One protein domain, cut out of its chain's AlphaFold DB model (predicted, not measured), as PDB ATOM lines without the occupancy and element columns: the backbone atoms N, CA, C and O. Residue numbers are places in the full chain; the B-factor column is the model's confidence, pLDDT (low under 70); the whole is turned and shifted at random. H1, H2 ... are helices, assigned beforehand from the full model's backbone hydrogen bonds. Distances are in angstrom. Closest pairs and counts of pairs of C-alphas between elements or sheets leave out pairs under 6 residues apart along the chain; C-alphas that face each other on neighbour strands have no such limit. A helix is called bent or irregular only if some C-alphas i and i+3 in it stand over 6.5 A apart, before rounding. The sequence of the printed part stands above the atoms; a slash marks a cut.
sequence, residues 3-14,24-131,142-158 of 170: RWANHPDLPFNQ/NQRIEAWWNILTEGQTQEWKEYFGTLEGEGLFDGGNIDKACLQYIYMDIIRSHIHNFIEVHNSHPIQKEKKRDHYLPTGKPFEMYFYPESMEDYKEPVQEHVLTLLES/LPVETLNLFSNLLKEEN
ATOM      1  N   ARG A   3     -48.451  26.574 -27.178       46.03
ATOM      2  CA  ARG A   3     -48.960  27.947 -26.973       46.03
ATOM      3  C   ARG A   3     -49.603  28.192 -25.602       46.03
ATOM      4  O   ARG A   3     -49.773  29.348 -25.236       46.03
ATOM      5  N   TRP A   4     -49.980  27.140 -24.871       46.62
ATOM      6  CA  TRP A   4     -50.555  27.279 -23.524       46.62
ATOM      7  C   TRP A   4     -49.498  27.629 -22.479       46.62
ATOM      8  O   TRP A   4     -49.771  28.438 -21.601       46.62
ATOM      9  N   ALA A   5     -48.286  27.085 -22.614       51.75
ATOM     10  CA  ALA A   5     -47.211  27.289 -21.645       51.75
ATOM     11  C   ALA A   5     -46.792  28.765 -21.506       51.75
ATOM     12  O   ALA A   5     -46.333  29.181 -20.449       51.75
ATOM     13  N   ASN A   6     -46.997  29.571 -22.553       54.19
ATOM     14  CA  ASN A   6     -46.604  30.981 -22.565       54.19
ATOM     15  C   ASN A   6     -47.755  31.940 -22.223       54.19
ATOM     16  O   ASN A   6     -47.518  33.130 -22.012       54.19
ATOM     17  N   HIS A   7     -48.992  31.440 -22.139       62.44
ATOM     18  CA  HIS A   7     -50.193  32.252 -21.955       62.44
ATOM     19  C   HIS A   7     -51.287  31.470 -21.196       62.44
ATOM     20  O   HIS A   7     -52.259  31.019 -21.812       62.44
ATOM     21  N   PRO A   8     -51.161  31.321 -19.864       61.03
ATOM     22  CA  PRO A   8     -52.116  30.565 -19.047       61.03
ATOM     23  C   PRO A   8     -53.526  31.187 -19.014       61.03
ATOM     24  O   PRO A   8     -54.504  30.475 -18.807       61.03
ATOM     25  N   ASP A   9     -53.644  32.488 -19.299       67.06
ATOM     26  CA  ASP A   9     -54.919  33.220 -19.326       67.06
ATOM     27  C   ASP A   9     -55.613  33.210 -20.701       67.06
ATOM     28  O   ASP A   9     -56.648  33.860 -20.883       67.06
ATOM     29  N   LEU A  10     -55.056  32.515 -21.704       66.62
ATOM     30  CA  LEU A  10     -55.710  32.409 -23.008       66.62
ATOM     31  C   LEU A  10     -57.010  31.606 -22.861       66.62
ATOM     32  O   LEU A  10     -56.967  30.421 -22.518       66.62
ATOM     33  N   PRO A  11     -58.178  32.184 -23.189       70.25
ATOM     34  CA  PRO A  11     -59.411  31.422 -23.188       70.25
ATOM     35  C   PRO A  11     -59.308  30.287 -24.219       70.25
ATOM     36  O   PRO A  11     -58.727  30.452 -25.297       70.25
ATOM     37  N   PHE A  12     -59.880  29.122 -23.892       60.91
ATOM     38  CA  PHE A  12     -59.777  27.894 -24.696       60.91
ATOM     39  C   PHE A  12     -60.044  28.137 -26.191       60.91
ATOM     40  O   PHE A  12     -59.325  27.630 -27.043       60.91
ATOM     41  N   ASN A  13     -61.019  28.988 -26.517       62.53
ATOM     42  CA  ASN A  13     -61.404  29.354 -27.884       62.53
ATOM     43  C   ASN A  13     -60.354  30.161 -28.681       62.53
ATOM     44  O   ASN A  13     -60.461  30.239 -29.900       62.53
ATOM     45  N   GLN A  14     -59.376  30.781 -28.020       60.69
ATOM     46  CA  GLN A  14     -58.259  31.499 -28.646       60.69
ATOM     47  C   GLN A  14     -57.000  30.635 -28.708       60.69
ATOM     48  O   GLN A  14     -56.155  30.806 -29.588       60.69
ATOM     49  N   ASN A  24     -51.907  19.306 -40.986       64.88
ATOM     50  CA  ASN A  24     -51.624  17.945 -40.524       64.88
ATOM     51  C   ASN A  24     -51.238  16.990 -41.665       64.88
ATOM     52  O   ASN A  24     -50.776  15.893 -41.393       64.88
ATOM     53  N   GLN A  25     -51.362  17.401 -42.934       71.38
ATOM     54  CA  GLN A  25     -51.105  16.524 -44.089       71.38
ATOM     55  C   GLN A  25     -49.701  15.925 -44.088       71.38
ATOM     56  O   GLN A  25     -49.517  14.793 -44.507       71.38
ATOM     57  N   ARG A  26     -48.700  16.679 -43.621       70.12
ATOM     58  CA  ARG A  26     -47.323  16.175 -43.530       70.12
ATOM     59  C   ARG A  26     -47.174  15.121 -42.439       70.12
ATOM     60  O   ARG A  26     -46.471  14.146 -42.654       70.12
ATOM     61  N   ILE A  27     -47.832  15.332 -41.300       72.88
ATOM     62  CA  ILE A  27     -47.848  14.385 -40.185       72.88
ATOM     63  C   ILE A  27     -48.606  13.124 -40.614       72.88
ATOM     64  O   ILE A  27     -48.082  12.032 -40.470       72.88
ATOM     65  N   GLU A  28     -49.783  13.263 -41.227       75.75
ATOM     66  CA  GLU A  28     -50.578  12.151 -41.773       75.75
ATOM     67  C   GLU A  28     -49.825  11.380 -42.868       75.75
ATOM     68  O   GLU A  28     -49.794  10.154 -42.843       75.75
ATOM     69  N   ALA A  29     -49.155  12.073 -43.795       79.69
ATOM     70  CA  ALA A  29     -48.315  11.429 -44.803       79.69
ATOM     71  C   ALA A  29     -47.143  10.672 -44.164       79.69
ATOM     72  O   ALA A  29     -46.832   9.565 -44.586       79.69
ATOM     73  N   TRP A  30     -46.518  11.237 -43.130       79.62
ATOM     74  CA  TRP A  30     -45.466  10.557 -42.382       79.62
ATOM     75  C   TRP A  30     -45.987   9.308 -41.658       79.62
ATOM     76  O   TRP A  30     -45.377   8.248 -41.776       79.62
ATOM     77  N   TRP A  31     -47.149   9.396 -41.000       78.81
ATOM     78  CA  TRP A  31     -47.812   8.239 -40.391       78.81
ATOM     79  C   TRP A  31     -48.127   7.154 -41.416       78.81
ATOM     80  O   TRP A  31     -47.964   5.979 -41.102       78.81
ATOM     81  N   ASN A  32     -48.528   7.519 -42.636       80.31
ATOM     82  CA  ASN A  32     -48.750   6.551 -43.709       80.31
ATOM     83  C   ASN A  32     -47.447   5.859 -44.125       80.31
ATOM     84  O   ASN A  32     -47.437   4.638 -44.211       80.31
ATOM     85  N   ILE A  33     -46.342   6.596 -44.297       82.19
ATOM     86  CA  ILE A  33     -45.036   6.002 -44.642       82.19
ATOM     87  C   ILE A  33     -44.564   5.052 -43.532       82.19
ATOM     88  O   ILE A  33     -44.124   3.945 -43.824       82.19
ATOM     89  N   LEU A  34     -44.685   5.452 -42.261       79.88
ATOM     90  CA  LEU A  34     -44.387   4.572 -41.127       79.88
ATOM     91  C   LEU A  34     -45.295   3.334 -41.138       79.88
ATOM     92  O   LEU A  34     -44.844   2.212 -40.898       79.88
ATOM     93  N   THR A  35     -46.584   3.542 -41.415       77.69
ATOM     94  CA  THR A  35     -47.573   2.470 -41.388       77.69
ATOM     95  C   THR A  35     -47.269   1.431 -42.455       77.69
ATOM     96  O   THR A  35     -47.128   0.262 -42.110       77.69
ATOM     97  N   GLU A  36     -47.122   1.867 -43.705       78.25
ATOM     98  CA  GLU A  36     -46.798   1.033 -44.865       78.25
ATOM     99  C   GLU A  36     -45.414   0.390 -44.743       78.25
ATOM    100  O   GLU A  36     -45.247  -0.765 -45.114       78.25
ATOM    101  N   GLY A  37     -44.429   1.120 -44.215       72.25
ATOM    102  CA  GLY A  37     -43.040   0.674 -44.188       72.25
ATOM    103  C   GLY A  37     -42.678  -0.270 -43.044       72.25
ATOM    104  O   GLY A  37     -41.698  -0.991 -43.186       72.25
ATOM    105  N   GLN A  38     -43.388  -0.239 -41.910       74.81
ATOM    106  CA  GLN A  38     -42.998  -1.004 -40.712       74.81
ATOM    107  C   GLN A  38     -44.154  -1.697 -39.993       74.81
ATOM    108  O   GLN A  38     -43.992  -2.813 -39.516       74.81
ATOM    109  N   THR A  39     -45.317  -1.054 -39.856       78.06
ATOM    110  CA  THR A  39     -46.389  -1.596 -38.987       78.06
ATOM    111  C   THR A  39     -47.409  -2.462 -39.724       78.06
ATOM    112  O   THR A  39     -48.165  -3.190 -39.085       78.06
ATOM    113  N   GLN A  40     -47.459  -2.377 -41.056       82.12
ATOM    114  CA  GLN A  40     -48.412  -3.122 -41.875       82.12
ATOM    115  C   GLN A  40     -48.156  -4.632 -41.804       82.12
ATOM    116  O   GLN A  40     -49.102  -5.394 -41.632       82.12
ATOM    117  N   GLU A  41     -46.888  -5.050 -41.824       83.19
ATOM    118  CA  GLU A  41     -46.496  -6.458 -41.685       83.19
ATOM    119  C   GLU A  41     -46.986  -7.047 -40.355       83.19
ATOM    120  O   GLU A  41     -47.588  -8.119 -40.327       83.19
ATOM    121  N   TRP A  42     -46.828  -6.304 -39.255       85.81
ATOM    122  CA  TRP A  42     -47.333  -6.710 -37.942       85.81
ATOM    123  C   TRP A  42     -48.858  -6.817 -37.913       85.81
ATOM    124  O   TRP A  42     -49.396  -7.757 -37.332       85.81
ATOM    125  N   LYS A  43     -49.574  -5.890 -38.564       85.25
ATOM    126  CA  LYS A  43     -51.041  -5.955 -38.666       85.25
ATOM    127  C   LYS A  43     -51.506  -7.200 -39.422       85.25
ATOM    128  O   LYS A  43     -52.444  -7.854 -38.979       85.25
ATOM    129  N   GLU A  44     -50.864  -7.530 -40.539       87.19
ATOM    130  CA  GLU A  44     -51.188  -8.719 -41.339       87.19
ATOM    131  C   GLU A  44     -50.845 -10.016 -40.598       87.19
ATOM    132  O   GLU A  44     -51.628 -10.970 -40.612       87.19
ATOM    133  N   TYR A  45     -49.717 -10.030 -39.888       86.88
ATOM    134  CA  TYR A  45     -49.302 -11.147 -39.050       86.88
ATOM    135  C   TYR A  45     -50.298 -11.413 -37.913       86.88
ATOM    136  O   TYR A  45     -50.814 -12.525 -37.790       86.88
ATOM    137  N   PHE A  46     -50.646 -10.389 -37.125       86.81
ATOM    138  CA  PHE A  46     -51.628 -10.539 -36.048       86.81
ATOM    139  C   PHE A  46     -53.030 -10.872 -36.576       86.81
ATOM    140  O   PHE A  46     -53.739 -11.658 -35.953       86.81
ATOM    141  N   GLY A  47     -53.413 -10.352 -37.748       86.62
ATOM    142  CA  GLY A  47     -54.672 -10.721 -38.405       86.62
ATOM    143  C   GLY A  47     -54.718 -12.189 -38.842       86.62
ATOM    144  O   GLY A  47     -55.769 -12.822 -38.784       86.62
ATOM    145  N   THR A  48     -53.575 -12.756 -39.236       88.69
ATOM    146  CA  THR A  48     -53.464 -14.183 -39.574       88.69
ATOM    147  C   THR A  48     -53.583 -15.050 -38.319       88.69
ATOM    148  O   THR A  48     -54.333 -16.022 -38.329       88.69
ATOM    149  N   LEU A  49     -52.931 -14.660 -37.216       86.00
ATOM    150  CA  LEU A  49     -53.051 -15.346 -35.921       86.00
ATOM    151  C   LEU A  49     -54.498 -15.371 -35.401       86.00
ATOM    152  O   LEU A  49     -54.961 -16.402 -34.909       86.00
ATOM    153  N   GLU A  50     -55.226 -14.262 -35.546       87.75
ATOM    154  CA  GLU A  50     -56.658 -14.197 -35.227       87.75
ATOM    155  C   GLU A  50     -57.481 -15.111 -36.153       87.75
ATOM    156  O   GLU A  50     -58.322 -15.879 -35.688       87.75
ATOM    157  N   GLY A  51     -57.204 -15.094 -37.463       87.25
ATOM    158  CA  GLY A  51     -57.892 -15.935 -38.450       87.25
ATOM    159  C   GLY A  51     -57.684 -17.443 -38.258       87.25
ATOM    160  O   GLY A  51     -58.573 -18.231 -38.583       87.25
ATOM    161  N   GLU A  52     -56.541 -17.848 -37.703       89.00
ATOM    162  CA  GLU A  52     -56.224 -19.238 -37.348       89.00
ATOM    163  C   GLU A  52     -56.828 -19.672 -36.000       89.00
ATOM    164  O   GLU A  52     -56.775 -20.852 -35.648       89.00
ATOM    165  N   GLY A  53     -57.434 -18.746 -35.248       83.94
ATOM    166  CA  GLY A  53     -57.989 -19.012 -33.921       83.94
ATOM    167  C   GLY A  53     -56.926 -19.222 -32.840       83.94
ATOM    168  O   GLY A  53     -57.231 -19.791 -31.793       83.94
ATOM    169  N   LEU A  54     -55.688 -18.778 -33.085       80.62
ATOM    170  CA  LEU A  54     -54.586 -18.797 -32.113       80.62
ATOM    171  C   LEU A  54     -54.658 -17.625 -31.122       80.62
ATOM    172  O   LEU A  54     -53.895 -17.580 -30.161       80.62
ATOM    173  N   PHE A  55     -55.557 -16.677 -31.378       81.06
ATOM    174  CA  PHE A  55     -55.761 -15.458 -30.611       81.06
ATOM    175  C   PHE A  55     -57.241 -15.071 -30.663       81.06
ATOM    176  O   PHE A  55     -57.821 -15.053 -31.750       81.06
ATOM    177  N   ASP A  56     -57.848 -14.739 -29.519       82.00
ATOM    178  CA  ASP A  56     -59.274 -14.377 -29.439       82.00
ATOM    179  C   ASP A  56     -59.544 -12.887 -29.150       82.00
ATOM    180  O   ASP A  56     -60.698 -12.452 -29.090       82.00
ATOM    181  N   GLY A  57     -58.496 -12.072 -28.977       79.69
ATOM    182  CA  GLY A  57     -58.647 -10.649 -28.655       79.69
ATOM    183  C   GLY A  57     -58.779 -10.334 -27.168       79.69
ATOM    184  O   GLY A  57     -58.929  -9.152 -26.812       79.69
ATOM    185  N   GLY A  58     -58.718 -11.343 -26.302       86.62
ATOM    186  CA  GLY A  58     -58.799 -11.224 -24.858       86.62
ATOM    187  C   GLY A  58     -57.669 -10.394 -24.246       86.62
ATOM    188  O   GLY A  58     -56.631 -10.126 -24.851       86.62
ATOM    189  N   ASN A  59     -57.872  -9.956 -23.000       84.31
ATOM    190  CA  ASN A  59     -56.874  -9.152 -22.285       84.31
ATOM    191  C   ASN A  59     -55.575  -9.928 -22.024       84.31
ATOM    192  O   ASN A  59     -54.504  -9.329 -22.044       84.31
ATOM    193  N   ILE A  60     -55.672 -11.242 -21.790       83.62
ATOM    194  CA  ILE A  60     -54.512 -12.113 -21.559       83.62
ATOM    195  C   ILE A  60     -53.716 -12.241 -22.851       83.62
ATOM    196  O   ILE A  60     -52.530 -11.935 -22.861       83.62
ATOM    197  N   ASP A  61     -54.381 -12.584 -23.950       83.75
ATOM    198  CA  ASP A  61     -53.735 -12.732 -25.246       83.75
ATOM    199  C   ASP A  61     -53.041 -11.439 -25.695       83.75
ATOM    200  O   ASP A  61     -51.904 -11.460 -26.165       83.75
ATOM    201  N   LYS A  62     -53.686 -10.283 -25.491       86.25
ATOM    202  CA  LYS A  62     -53.071  -8.972 -25.752       86.25
ATOM    203  C   LYS A  62     -51.829  -8.743 -24.899       86.25
ATOM    204  O   LYS A  62     -50.833  -8.255 -25.425       86.25
ATOM    205  N   ALA A  63     -51.875  -9.089 -23.614       85.75
ATOM    206  CA  ALA A  63     -50.725  -8.957 -22.726       85.75
ATOM    207  C   ALA A  63     -49.579  -9.903 -23.138       85.75
ATOM    208  O   ALA A  63     -48.425  -9.486 -23.131       85.75
ATOM    209  N   CYS A  64     -49.884 -11.126 -23.585       84.31
ATOM    210  CA  CYS A  64     -48.897 -12.061 -24.129       84.31
ATOM    211  C   CYS A  64     -48.230 -11.513 -25.399       84.31
ATOM    212  O   CYS A  64     -47.006 -11.504 -25.503       84.31
ATOM    213  N   LEU A  65     -49.020 -11.012 -26.358       86.50
ATOM    214  CA  LEU A  65     -48.483 -10.424 -27.588       86.50
ATOM    215  C   LEU A  65     -47.628  -9.188 -27.299       86.50
ATOM    216  O   LEU A  65     -46.576  -9.016 -27.909       86.50
ATOM    217  N   GLN A  66     -48.053  -8.343 -26.358       87.31
ATOM    218  CA  GLN A  66     -47.251  -7.207 -25.913       87.31
ATOM    219  C   GLN A  66     -45.937  -7.677 -25.285       87.31
ATOM    220  O   GLN A  66     -44.889  -7.166 -25.650       87.31
ATOM    221  N   TYR A  67     -45.956  -8.686 -24.414       85.25
ATOM    222  CA  TYR A  67     -44.734  -9.214 -23.806       85.25
ATOM    223  C   TYR A  67     -43.730  -9.735 -24.849       85.25
ATOM    224  O   TYR A  67     -42.541  -9.457 -24.750       85.25
ATOM    225  N   ILE A  68     -44.200 -10.469 -25.862       84.38
ATOM    226  CA  ILE A  68     -43.322 -11.111 -26.855       84.38
ATOM    227  C   ILE A  68     -42.854 -10.122 -27.931       84.38
ATOM    228  O   ILE A  68     -41.684 -10.125 -28.307       84.38
ATOM    229  N   TYR A  69     -43.764  -9.297 -28.459       85.12
ATOM    230  CA  TYR A  69     -43.518  -8.520 -29.677       85.12
ATOM    231  C   TYR A  69     -43.305  -7.024 -29.445       85.12
ATOM    232  O   TYR A  69     -42.832  -6.355 -30.363       85.12
ATOM    233  N   MET A  70     -43.634  -6.462 -28.274       87.06
ATOM    234  CA  MET A  70     -43.542  -5.009 -28.072       87.06
ATOM    235  C   MET A  70     -42.110  -4.503 -28.248       87.06
ATOM    236  O   MET A  70     -41.901  -3.540 -28.982       87.06
ATOM    237  N   ASP A  71     -41.124  -5.170 -27.651       83.62
ATOM    238  CA  ASP A  71     -39.720  -4.756 -27.755       83.62
ATOM    239  C   ASP A  71     -39.205  -4.827 -29.198       83.62
ATOM    240  O   ASP A  71     -38.479  -3.939 -29.658       83.62
ATOM    241  N   ILE A  72     -39.652  -5.832 -29.956       85.12
ATOM    242  CA  ILE A  72     -39.335  -5.988 -31.378       85.12
ATOM    243  C   ILE A  72     -39.943  -4.838 -32.190       85.12
ATOM    244  O   ILE A  72     -39.241  -4.153 -32.937       85.12
ATOM    245  N   ILE A  73     -41.246  -4.591 -32.022       85.25
ATOM    246  CA  ILE A  73     -41.975  -3.543 -32.743       85.25
ATOM    247  C   ILE A  73     -41.381  -2.168 -32.426       85.25
ATOM    248  O   ILE A  73     -41.161  -1.365 -33.334       85.25
ATOM    249  N   ARG A  74     -41.070  -1.897 -31.155       85.31
ATOM    250  CA  ARG A  74     -40.417  -0.652 -30.735       85.31
ATOM    251  C   ARG A  74     -39.059  -0.488 -31.399       85.31
ATOM    252  O   ARG A  74     -38.786   0.580 -31.940       85.31
ATOM    253  N   SER A  75     -38.242  -1.537 -31.415       83.69
ATOM    254  CA  SER A  75     -36.928  -1.513 -32.062       83.69
ATOM    255  C   SER A  75     -37.035  -1.210 -33.562       83.69
ATOM    256  O   SER A  75     -36.286  -0.380 -34.076       83.69
ATOM    257  N   HIS A  76     -38.013  -1.801 -34.255       81.62
ATOM    258  CA  HIS A  76     -38.293  -1.519 -35.669       81.62
ATOM    259  C   HIS A  76     -38.705  -0.060 -35.900       81.62
ATOM    260  O   HIS A  76     -38.165   0.611 -36.780       81.62
ATOM    261  N   ILE A  77     -39.627   0.457 -35.082       84.00
ATOM    262  CA  ILE A  77     -40.084   1.849 -35.177       84.00
ATOM    263  C   ILE A  77     -38.925   2.814 -34.907       84.00
ATOM    264  O   ILE A  77     -38.754   3.775 -35.656       84.00
ATOM    265  N   HIS A  78     -38.105   2.563 -33.882       84.62
ATOM    266  CA  HIS A  78     -36.944   3.397 -33.573       84.62
ATOM    267  C   HIS A  78     -35.920   3.399 -34.711       84.62
ATOM    268  O   HIS A  78     -35.517   4.476 -35.146       84.62
ATOM    269  N   ASN A  79     -35.576   2.230 -35.258       84.12
ATOM    270  CA  ASN A  79     -34.681   2.128 -36.413       84.12
ATOM    271  C   ASN A  79     -35.242   2.902 -37.619       84.12
ATOM    272  O   ASN A  79     -34.557   3.738 -38.208       84.12
ATOM    273  N   PHE A  80     -36.526   2.720 -37.937       83.00
ATOM    274  CA  PHE A  80     -37.165   3.474 -39.010       83.00
ATOM    275  C   PHE A  80     -37.108   4.987 -38.780       83.00
ATOM    276  O   PHE A  80     -36.844   5.733 -39.721       83.00
ATOM    277  N   ILE A  81     -37.326   5.461 -37.549       82.69
ATOM    278  CA  ILE A  81     -37.213   6.884 -37.204       82.69
ATOM    279  C   ILE A  81     -35.782   7.383 -37.435       82.69
ATOM    280  O   ILE A  81     -35.605   8.455 -38.015       82.69
ATOM    281  N   GLU A  82     -34.766   6.630 -37.017       83.31
ATOM    282  CA  GLU A  82     -33.360   6.988 -37.234       83.31
ATOM    283  C   GLU A  82     -33.017   7.077 -38.724       83.31
ATOM    284  O   GLU A  82     -32.478   8.091 -39.178       83.31
ATOM    285  N   VAL A  83     -33.401   6.064 -39.504       83.00
ATOM    286  CA  VAL A  83     -33.216   6.045 -40.961       83.00
ATOM    287  C   VAL A  83     -33.958   7.212 -41.605       83.00
ATOM    288  O   VAL A  83     -33.366   7.958 -42.389       83.00
ATOM    289  N   HIS A  84     -35.215   7.437 -41.228       79.81
ATOM    290  CA  HIS A  84     -36.028   8.519 -41.765       79.81
ATOM    291  C   HIS A  84     -35.411   9.895 -41.483       79.81
ATOM    292  O   HIS A  84     -35.315  10.734 -42.380       79.81
ATOM    293  N   ASN A  85     -34.946  10.118 -40.252       80.19
ATOM    294  CA  ASN A  85     -34.311  11.367 -39.831       80.19
ATOM    295  C   ASN A  85     -32.933  11.588 -40.470       80.19
ATOM    296  O   ASN A  85     -32.479  12.728 -40.572       80.19
ATOM    297  N   SER A  86     -32.265  10.521 -40.917       81.12
ATOM    298  CA  SER A  86     -30.995  10.617 -41.640       81.12
ATOM    299  C   SER A  86     -31.154  11.132 -43.077       81.12
ATOM    300  O   SER A  86     -30.169  11.557 -43.692       81.12
ATOM    301  N   HIS A  87     -32.374  11.118 -43.634       78.88
ATOM    302  CA  HIS A  87     -32.579  11.463 -45.032       78.88
ATOM    303  C   HIS A  87     -32.293  12.947 -45.312       78.88
ATOM    304  O   HIS A  87     -32.848  13.838 -44.662       78.88
ATOM    305  N   PRO A  88     -31.451  13.247 -46.317       74.88
ATOM    306  CA  PRO A  88     -31.179  14.620 -46.712       74.88
ATOM    307  C   PRO A  88     -32.416  15.268 -47.339       74.88
ATOM    308  O   PRO A  88     -33.228  14.601 -47.982       74.88
ATOM    309  N   ILE A  89     -32.519  16.596 -47.234       78.12
ATOM    310  CA  ILE A  89     -33.587  17.347 -47.897       78.12
ATOM    311  C   ILE A  89     -33.444  17.152 -49.407       78.12
ATOM    312  O   ILE A  89     -32.443  17.545 -50.017       78.12
ATOM    313  N   GLN A  90     -34.446  16.521 -50.015       75.56
ATOM    314  CA  GLN A  90     -34.439  16.231 -51.440       75.56
ATOM    315  C   GLN A  90     -34.526  17.523 -52.261       75.56
ATOM    316  O   GLN A  90     -35.281  18.442 -51.939       75.56
ATOM    317  N   LYS A  91     -33.778  17.577 -53.370       76.25
ATOM    318  CA  LYS A  91     -33.826  18.706 -54.303       76.25
ATOM    319  C   LYS A  91     -35.200  18.810 -54.957       76.25
ATOM    320  O   LYS A  91     -35.585  17.937 -55.735       76.25
ATOM    321  N   GLU A  92     -35.888  19.926 -54.741       76.75
ATOM    322  CA  GLU A  92     -37.170  20.205 -55.385       76.75
ATOM    323  C   GLU A  92     -37.051  21.382 -56.363       76.75
ATOM    324  O   GLU A  92     -36.928  22.538 -55.964       76.75
ATOM    325  N   LYS A  93     -37.146  21.103 -57.673       74.75
ATOM    326  CA  LYS A  93     -36.952  22.104 -58.748       74.75
ATOM    327  C   LYS A  93     -37.841  23.347 -58.615       74.75
ATOM    328  O   LYS A  93     -37.455  24.421 -59.055       74.75
ATOM    329  N   LYS A  94     -39.034  23.210 -58.028       78.31
ATOM    330  CA  LYS A  94     -39.987  24.317 -57.826       78.31
ATOM    331  C   LYS A  94     -39.688  25.164 -56.581       78.31
ATOM    332  O   LYS A  94     -40.294  26.217 -56.418       78.31
ATOM    333  N   ARG A  95     -38.804  24.696 -55.696       75.12
ATOM    334  CA  ARG A  95     -38.489  25.319 -54.399       75.12
ATOM    335  C   ARG A  95     -37.000  25.620 -54.214       75.12
ATOM    336  O   ARG A  95     -36.616  26.097 -53.155       75.12
ATOM    337  N   ASP A  96     -36.193  25.420 -55.256       73.44
ATOM    338  CA  ASP A  96     -34.729  25.602 -55.259       73.44
ATOM    339  C   ASP A  96     -34.290  27.001 -54.784       73.44
ATOM    340  O   ASP A  96     -33.222  27.157 -54.210       73.44
ATOM    341  N   HIS A  97     -35.139  28.018 -54.970       74.88
ATOM    342  CA  HIS A  97     -34.864  29.392 -54.541       74.88
ATOM    343  C   HIS A  97     -34.817  29.573 -53.011       74.88
ATOM    344  O   HIS A  97     -34.172  30.499 -52.533       74.88
ATOM    345  N   TYR A  98     -35.534  28.759 -52.227       74.50
ATOM    346  CA  TYR A  98     -35.647  28.959 -50.771       74.50
ATOM    347  C   TYR A  98     -35.462  27.689 -49.936       74.50
ATOM    348  O   TYR A  98     -35.330  27.783 -48.720       74.50
ATOM    349  N   LEU A  99     -35.471  26.506 -50.554       71.62
ATOM    350  CA  LEU A  99     -35.269  25.235 -49.872       71.62
ATOM    351  C   LEU A  99     -33.856  24.711 -50.182       71.62
ATOM    352  O   LEU A  99     -33.618  24.255 -51.305       71.62
ATOM    353  N   PRO A 100     -32.910  24.757 -49.227       71.25
ATOM    354  CA  PRO A 100     -31.577  24.211 -49.444       71.25
ATOM    355  C   PRO A 100     -31.652  22.688 -49.626       71.25
ATOM    356  O   PRO A 100     -32.329  21.987 -48.878       71.25
ATOM    357  N   THR A 101     -30.954  22.177 -50.641       76.38
ATOM    358  CA  THR A 101     -30.819  20.732 -50.888       76.38
ATOM    359  C   THR A 101     -29.758  20.141 -49.963       76.38
ATOM    360  O   THR A 101     -28.708  20.748 -49.762       76.38
ATOM    361  N   GLY A 102     -29.981  18.925 -49.470       79.00
ATOM    362  CA  GLY A 102     -29.032  18.233 -48.605       79.00
ATOM    363  C   GLY A 102     -29.259  18.546 -47.130       79.00
ATOM    364  O   GLY A 102     -30.393  18.693 -46.679       79.00
ATOM    365  N   LYS A 103     -28.174  18.610 -46.358       71.12
ATOM    366  CA  LYS A 103     -28.218  18.991 -44.945       71.12
ATOM    367  C   LYS A 103     -27.971  20.497 -44.824       71.12
ATOM    368  O   LYS A 103     -26.978  20.959 -45.386       71.12
ATOM    369  N   PRO A 104     -28.817  21.267 -44.118       70.00
ATOM    370  CA  PRO A 104     -28.577  22.694 -43.917       70.00
ATOM    371  C   PRO A 104     -27.201  22.936 -43.277       70.00
ATOM    372  O   PRO A 104     -26.969  22.536 -42.139       70.00
ATOM    373  N   PHE A 105     -26.279  23.548 -44.025       70.00
ATOM    374  CA  PHE A 105     -24.874  23.685 -43.625       70.00
ATOM    375  C   PHE A 105     -24.722  24.556 -42.370       70.00
ATOM    376  O   PHE A 105     -24.131  24.118 -41.390       70.00
ATOM    377  N   GLU A 106     -25.318  25.751 -42.359       69.75
ATOM    378  CA  GLU A 106     -25.219  26.670 -41.216       69.75
ATOM    379  C   GLU A 106     -25.907  26.127 -39.958       69.75
ATOM    380  O   GLU A 106     -25.268  26.068 -38.916       69.75
ATOM    381  N   MET A 107     -27.150  25.632 -40.043       66.88
ATOM    382  CA  MET A 107     -27.844  25.066 -38.868       66.88
ATOM    383  C   MET A 107     -27.137  23.838 -38.285       66.88
ATOM    384  O   MET A 107     -27.262  23.578 -37.092       66.88
ATOM    385  N   TYR A 108     -26.441  23.053 -39.115       68.25
ATOM    386  CA  TYR A 108     -25.781  21.839 -38.646       68.25
ATOM    387  C   TYR A 108     -24.376  22.091 -38.093       68.25
ATOM    388  O   TYR A 108     -24.017  21.506 -37.075       68.25
ATOM    389  N   PHE A 109     -23.576  22.930 -38.756       73.94
ATOM    390  CA  PHE A 109     -22.181  23.162 -38.375       73.94
ATOM    391  C   PHE A 109     -21.987  24.382 -37.467       73.94
ATOM    392  O   PHE A 109     -20.977  24.452 -36.773       73.94
ATOM    393  N   TYR A 110     -22.942  25.317 -37.445       79.31
ATOM    394  CA  TYR A 110     -22.864  26.568 -36.687       79.31
ATOM    395  C   TYR A 110     -24.196  26.884 -35.981       79.31
ATOM    396  O   TYR A 110     -24.805  27.924 -36.226       79.31
ATOM    397  N   PRO A 111     -24.677  26.006 -35.082       69.44
ATOM    398  CA  PRO A 111     -25.943  26.234 -34.385       69.44
ATOM    399  C   PRO A 111     -25.934  27.514 -33.528       69.44
ATOM    400  O   PRO A 111     -26.982  28.115 -33.325       69.44
ATOM    401  N   GLU A 112     -24.761  27.963 -33.073       75.31
ATOM    402  CA  GLU A 112     -24.597  29.168 -32.246       75.31
ATOM    403  C   GLU A 112     -24.738  30.487 -33.026       75.31
ATOM    404  O   GLU A 112     -24.942  31.535 -32.420       75.31
ATOM    405  N   SER A 113     -24.622  30.467 -34.360       73.00
ATOM    406  CA  SER A 113     -24.683  31.686 -35.180       73.00
ATOM    407  C   SER A 113     -26.099  32.069 -35.617       73.00
ATOM    408  O   SER A 113     -26.261  33.061 -36.326       73.00
ATOM    409  N   MET A 114     -27.115  31.285 -35.246       67.38
ATOM    410  CA  MET A 114     -28.515  31.578 -35.552       67.38
ATOM    411  C   MET A 114     -29.242  32.174 -34.351       67.38
ATOM    412  O   MET A 114     -29.034  31.765 -33.212       67.38
ATOM    413  N   GLU A 115     -30.141  33.120 -34.626       68.81
ATOM    414  CA  GLU A 115     -31.074  33.630 -33.625       68.81
ATOM    415  C   GLU A 115     -32.017  32.505 -33.174       68.81
ATOM    416  O   GLU A 115     -32.690  31.872 -33.992       68.81
ATOM    417  N   ASP A 116     -32.070  32.247 -31.864       68.44
ATOM    418  CA  ASP A 116     -33.049  31.324 -31.297       68.44
ATOM    419  C   ASP A 116     -34.418  32.020 -31.256       68.44
ATOM    420  O   ASP A 116     -34.650  32.932 -30.464       68.44
ATOM    421  N   TYR A 117     -35.326  31.602 -32.139       73.31
ATOM    422  CA  TYR A 117     -36.700  32.112 -32.206       73.31
ATOM    423  C   TYR A 117     -37.656  31.405 -31.231       73.31
ATOM    424  O   TYR A 117     -38.873  31.581 -31.333       73.31
ATOM    425  N   LYS A 118     -37.154  30.564 -30.318       71.94
ATOM    426  CA  LYS A 118     -37.989  29.968 -29.270       71.94
ATOM    427  C   LYS A 118     -38.518  31.055 -28.345       71.94
ATOM    428  O   LYS A 118     -37.795  31.943 -27.901       71.94
ATOM    429  N   GLU A 119     -39.797  30.952 -28.012       73.69
ATOM    430  CA  GLU A 119     -40.363  31.749 -26.931       73.69
ATOM    431  C   GLU A 119     -39.868  31.192 -25.584       73.69
ATOM    432  O   GLU A 119     -39.886  29.969 -25.400       73.69
ATOM    433  N   PRO A 120     -39.424  32.049 -24.645       73.62
ATOM    434  CA  PRO A 120     -39.013  31.603 -23.322       73.62
ATOM    435  C   PRO A 120     -40.206  30.971 -22.600       73.62
ATOM    436  O   PRO A 120     -41.269  31.582 -22.489       73.62
ATOM    437  N   VAL A 121     -40.016  29.740 -22.127       75.81
ATOM    438  CA  VAL A 121     -41.046  28.980 -21.416       75.81
ATOM    439  C   VAL A 121     -41.221  29.553 -20.011       75.81
ATOM    440  O   VAL A 121     -40.252  29.931 -19.352       75.81
ATOM    441  N   GLN A 122     -42.462  29.625 -19.534       80.88
ATOM    442  CA  GLN A 122     -42.730  29.982 -18.144       80.88
ATOM    443  C   GLN A 122     -42.322  28.829 -17.216       80.88
ATOM    444  O   GLN A 122     -43.010  27.813 -17.149       80.88
ATOM    445  N   GLU A 123     -41.233  29.019 -16.468       81.94
ATOM    446  CA  GLU A 123     -40.626  27.981 -15.617       81.94
ATOM    447  C   GLU A 123     -41.622  27.337 -14.641       81.94
ATOM    448  O   GLU A 123     -41.672  26.124 -14.506       81.94
ATOM    449  N   HIS A 124     -42.492  28.135 -14.013       82.12
ATOM    450  CA  HIS A 124     -43.465  27.614 -13.045       82.12
ATOM    451  C   HIS A 124     -44.509  26.675 -13.673       82.12
ATOM    452  O   HIS A 124     -44.949  25.729 -13.025       82.12
ATOM    453  N   VAL A 125     -44.913  26.938 -14.923       81.06
ATOM    454  CA  VAL A 125     -45.847  26.077 -15.665       81.06
ATOM    455  C   VAL A 125     -45.133  24.800 -16.079       81.06
ATOM    456  O   VAL A 125     -45.718  23.725 -15.990       81.06
ATOM    457  N   LEU A 126     -43.868  24.912 -16.493       80.50
ATOM    458  CA  LEU A 126     -43.039  23.764 -16.839       80.50
ATOM    459  C   LEU A 126     -42.877  22.825 -15.639       80.50
ATOM    460  O   LEU A 126     -43.222  21.658 -15.757       80.50
ATOM    461  N   THR A 127     -42.475  23.343 -14.473       84.38
ATOM    462  CA  THR A 127     -42.322  22.537 -13.251       84.38
ATOM    463  C   THR A 127     -43.631  21.864 -12.833       84.38
ATOM    464  O   THR A 127     -43.625  20.715 -12.397       84.38
ATOM    465  N   LEU A 128     -44.769  22.554 -12.972       86.38
ATOM    466  CA  LEU A 128     -46.079  21.973 -12.672       86.38
ATOM    467  C   LEU A 128     -46.392  20.807 -13.617       86.38
ATOM    468  O   LEU A 128     -46.735  19.725 -13.149       86.38
ATOM    469  N   LEU A 129     -46.219  21.004 -14.925       82.62
ATOM    470  CA  LEU A 129     -46.451  19.961 -15.927       82.62
ATOM    471  C   LEU A 129     -45.508  18.769 -15.739       82.62
ATOM    472  O   LEU A 129     -45.958  17.633 -15.825       82.62
ATOM    473  N   GLU A 130     -44.230  19.017 -15.452       83.69
ATOM    474  CA  GLU A 130     -43.244  17.972 -15.159       83.69
ATOM    475  C   GLU A 130     -43.651  17.155 -13.929       83.69
ATOM    476  O   GLU A 130     -43.630  15.930 -13.987       83.69
ATOM    477  N   SER A 131     -44.117  17.809 -12.858       85.62
ATOM    478  CA  SER A 131     -44.594  17.113 -11.655       85.62
ATOM    479  C   SER A 131     -45.854  16.268 -11.888       85.62
ATOM    480  O   SER A 131     -46.043  15.252 -11.224       85.62
ATOM    481  N   LEU A 142     -46.620  -2.790 -19.871       81.38
ATOM    482  CA  LEU A 142     -47.304  -3.758 -19.013       81.38
ATOM    483  C   LEU A 142     -46.920  -3.540 -17.545       81.38
ATOM    484  O   LEU A 142     -45.782  -3.153 -17.273       81.38
ATOM    485  N   PRO A 143     -47.823  -3.836 -16.590       83.62
ATOM    486  CA  PRO A 143     -47.479  -3.855 -15.173       83.62
ATOM    487  C   PRO A 143     -46.300  -4.794 -14.902       83.62
ATOM    488  O   PRO A 143     -46.199  -5.876 -15.491       83.62
ATOM    489  N   VAL A 144     -45.429  -4.405 -13.973       81.31
ATOM    490  CA  VAL A 144     -44.213  -5.161 -13.627       81.31
ATOM    491  C   VAL A 144     -44.561  -6.573 -13.141       81.31
ATOM    492  O   VAL A 144     -43.844  -7.535 -13.413       81.31
ATOM    493  N   GLU A 145     -45.699  -6.733 -12.468       84.81
ATOM    494  CA  GLU A 145     -46.226  -8.022 -12.023       84.81
ATOM    495  C   GLU A 145     -46.542  -8.946 -13.204       84.81
ATOM    496  O   GLU A 145     -46.245 -10.139 -13.155       84.81
ATOM    497  N   THR A 146     -47.112  -8.391 -14.276       83.75
ATOM    498  CA  THR A 146     -47.459  -9.128 -15.495       83.75
ATOM    499  C   THR A 146     -46.208  -9.550 -16.260       83.75
ATOM    500  O   THR A 146     -46.125 -10.697 -16.692       83.75
ATOM    501  N   LEU A 147     -45.202  -8.671 -16.358       83.69
ATOM    502  CA  LEU A 147     -43.907  -9.005 -16.963       83.69
ATOM    503  C   LEU A 147     -43.219 -10.159 -16.218       83.69
ATOM    504  O   LEU A 147     -42.770 -11.126 -16.832       83.69
ATOM    505  N   ASN A 148     -43.186 -10.090 -14.885       84.12
ATOM    506  CA  ASN A 148     -42.587 -11.136 -14.056       84.12
ATOM    507  C   ASN A 148     -43.333 -12.470 -14.177       84.12
ATOM    508  O   ASN A 148     -42.700 -13.525 -14.215       84.12
ATOM    509  N   LEU A 149     -44.667 -12.434 -14.246       85.31
ATOM    510  CA  LEU A 149     -45.483 -13.630 -14.434       85.31
ATOM    511  C   LEU A 149     -45.149 -14.323 -15.758       85.31
ATOM    512  O   LEU A 149     -44.915 -15.530 -15.759       85.31
ATOM    513  N   PHE A 150     -45.069 -13.572 -16.859       84.38
ATOM    514  CA  PHE A 150     -44.729 -14.143 -18.161       84.38
ATOM    515  C   PHE A 150     -43.285 -14.643 -18.233       84.38
ATOM    516  O   PHE A 150     -43.069 -15.745 -18.732       84.38
ATOM    517  N   SER A 151     -42.312 -13.920 -17.666       83.88
ATOM    518  CA  SER A 151     -40.928 -14.415 -17.597       83.88
ATOM    519  C   SER A 151     -40.828 -15.728 -16.817       83.88
ATOM    520  O   SER A 151     -40.134 -16.648 -17.240       83.88
ATOM    521  N   ASN A 152     -41.531 -15.854 -15.690       84.81
ATOM    522  CA  ASN A 152     -41.512 -17.096 -14.916       84.81
ATOM    523  C   ASN A 152     -42.146 -18.259 -15.691       84.81
ATOM    524  O   ASN A 152     -41.585 -19.351 -15.700       84.81
ATOM    525  N   LEU A 153     -43.257 -18.010 -16.389       85.69
ATOM    526  CA  LEU A 153     -43.941 -19.016 -17.203       85.69
ATOM    527  C   LEU A 153     -43.050 -19.509 -18.358       85.69
ATOM    528  O   LEU A 153     -42.953 -20.709 -18.603       85.69
ATOM    529  N   LEU A 154     -42.326 -18.606 -19.027       82.50
ATOM    530  CA  LEU A 154     -41.390 -18.977 -20.094       82.50
ATOM    531  C   LEU A 154     -40.189 -19.778 -19.576       82.50
ATOM    532  O   LEU A 154     -39.781 -20.748 -20.220       82.50
ATOM    533  N   LYS A 155     -39.660 -19.433 -18.396       83.06
ATOM    534  CA  LYS A 155     -38.586 -20.198 -17.740       83.06
ATOM    535  C   LYS A 155     -39.015 -21.610 -17.369       83.06
ATOM    536  O   LYS A 155     -38.215 -22.533 -17.505       83.06
ATOM    537  N   GLU A 156     -40.252 -21.786 -16.911       84.75
ATOM    538  CA  GLU A 156     -40.812 -23.108 -16.605       84.75
ATOM    539  C   GLU A 156     -40.878 -23.999 -17.857       84.75
ATOM    540  O   GLU A 156     -40.555 -25.186 -17.788       84.75
ATOM    541  N   GLU A 157     -41.180 -23.411 -19.014       81.69
ATOM    542  CA  GLU A 157     -41.271 -24.100 -20.308       81.69
ATOM    543  C   GLU A 157     -39.927 -24.181 -21.075       81.69
ATOM    544  O   GLU A 157     -39.886 -24.656 -22.210       81.69
ATOM    545  N   ASN A 158     -38.801 -23.758 -20.475       78.56
ATOM    546  CA  ASN A 158     -37.476 -23.649 -21.121       78.56
ATOM    547  C   ASN A 158     -37.469 -22.811 -22.420       78.56
ATOM    548  O   ASN A 158     -36.698 -23.083 -23.347       78.56
TER     549      ASN A 158
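What this domain is: This is residues 3 to 14, 24 to 131 and 142 to 158 of the 170 residues of an uncharacterized protein of Choiromyces venosus 120613-1 (UniProt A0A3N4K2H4). In a loose, open frame, long bent helix H2 has bent H1 close at one place and H5 packed on its arm H2a. From H2's other end a winding stretch leads through tiny H3 to H4. The printed part has 137 residues, five named helices, H1 to H5, and no named strand; it is all helix, extended, radius of gyration of the C-alphas 23.0 A, spanning 60 by 45 by 34 A.

Where its parts are: By hydrogen bonds H2, residues 59 to 86, and H1, residues 25 to 51, were each assigned as one helix, but both are bent: C-alphas 68 and 71 are 7.4 A apart, C-alphas 37 and 40 7.0 A. The arms are H2a, 59 to 68, 14.4 A; H2b, 71 to 86, 22.5 A; H1a, 25 to 37, 17.8 A, from (-51.105, 16.524, -44.089); H1b, 40 to 51, 16.3 A. H3 is residues 105 to 109, 5.9 A; H4 123 to 131, 12.2 A; H5 144 to 156, 18.5 A, to (-40.812, -23.108, -16.605).

How they stand to each other: H2a touches H5's residues 146 to 150 alone, closest C-alphas Tyr 67 and Leu 147, 6.9 A, only just about perpendicular at 72 degrees. H2b and H1a are close but not clearly touching, C-alphas of Phe 80 and Leu 34 7.6 A apart. H3 and H4 touch no helix. Every O i to N i+4 pair is within hydrogen-bond range in H1a, H1b, H2a, H2b, H3, H4 and H5.

The domain as a whole: Cuts leave C-alphas 14 and 24 19.2 A apart, 131 and 142 22.3 A. Links H2 to H3 and H3 to H4 are long. Nineteen residues, among them 3 to 10, have pLDDT under 70.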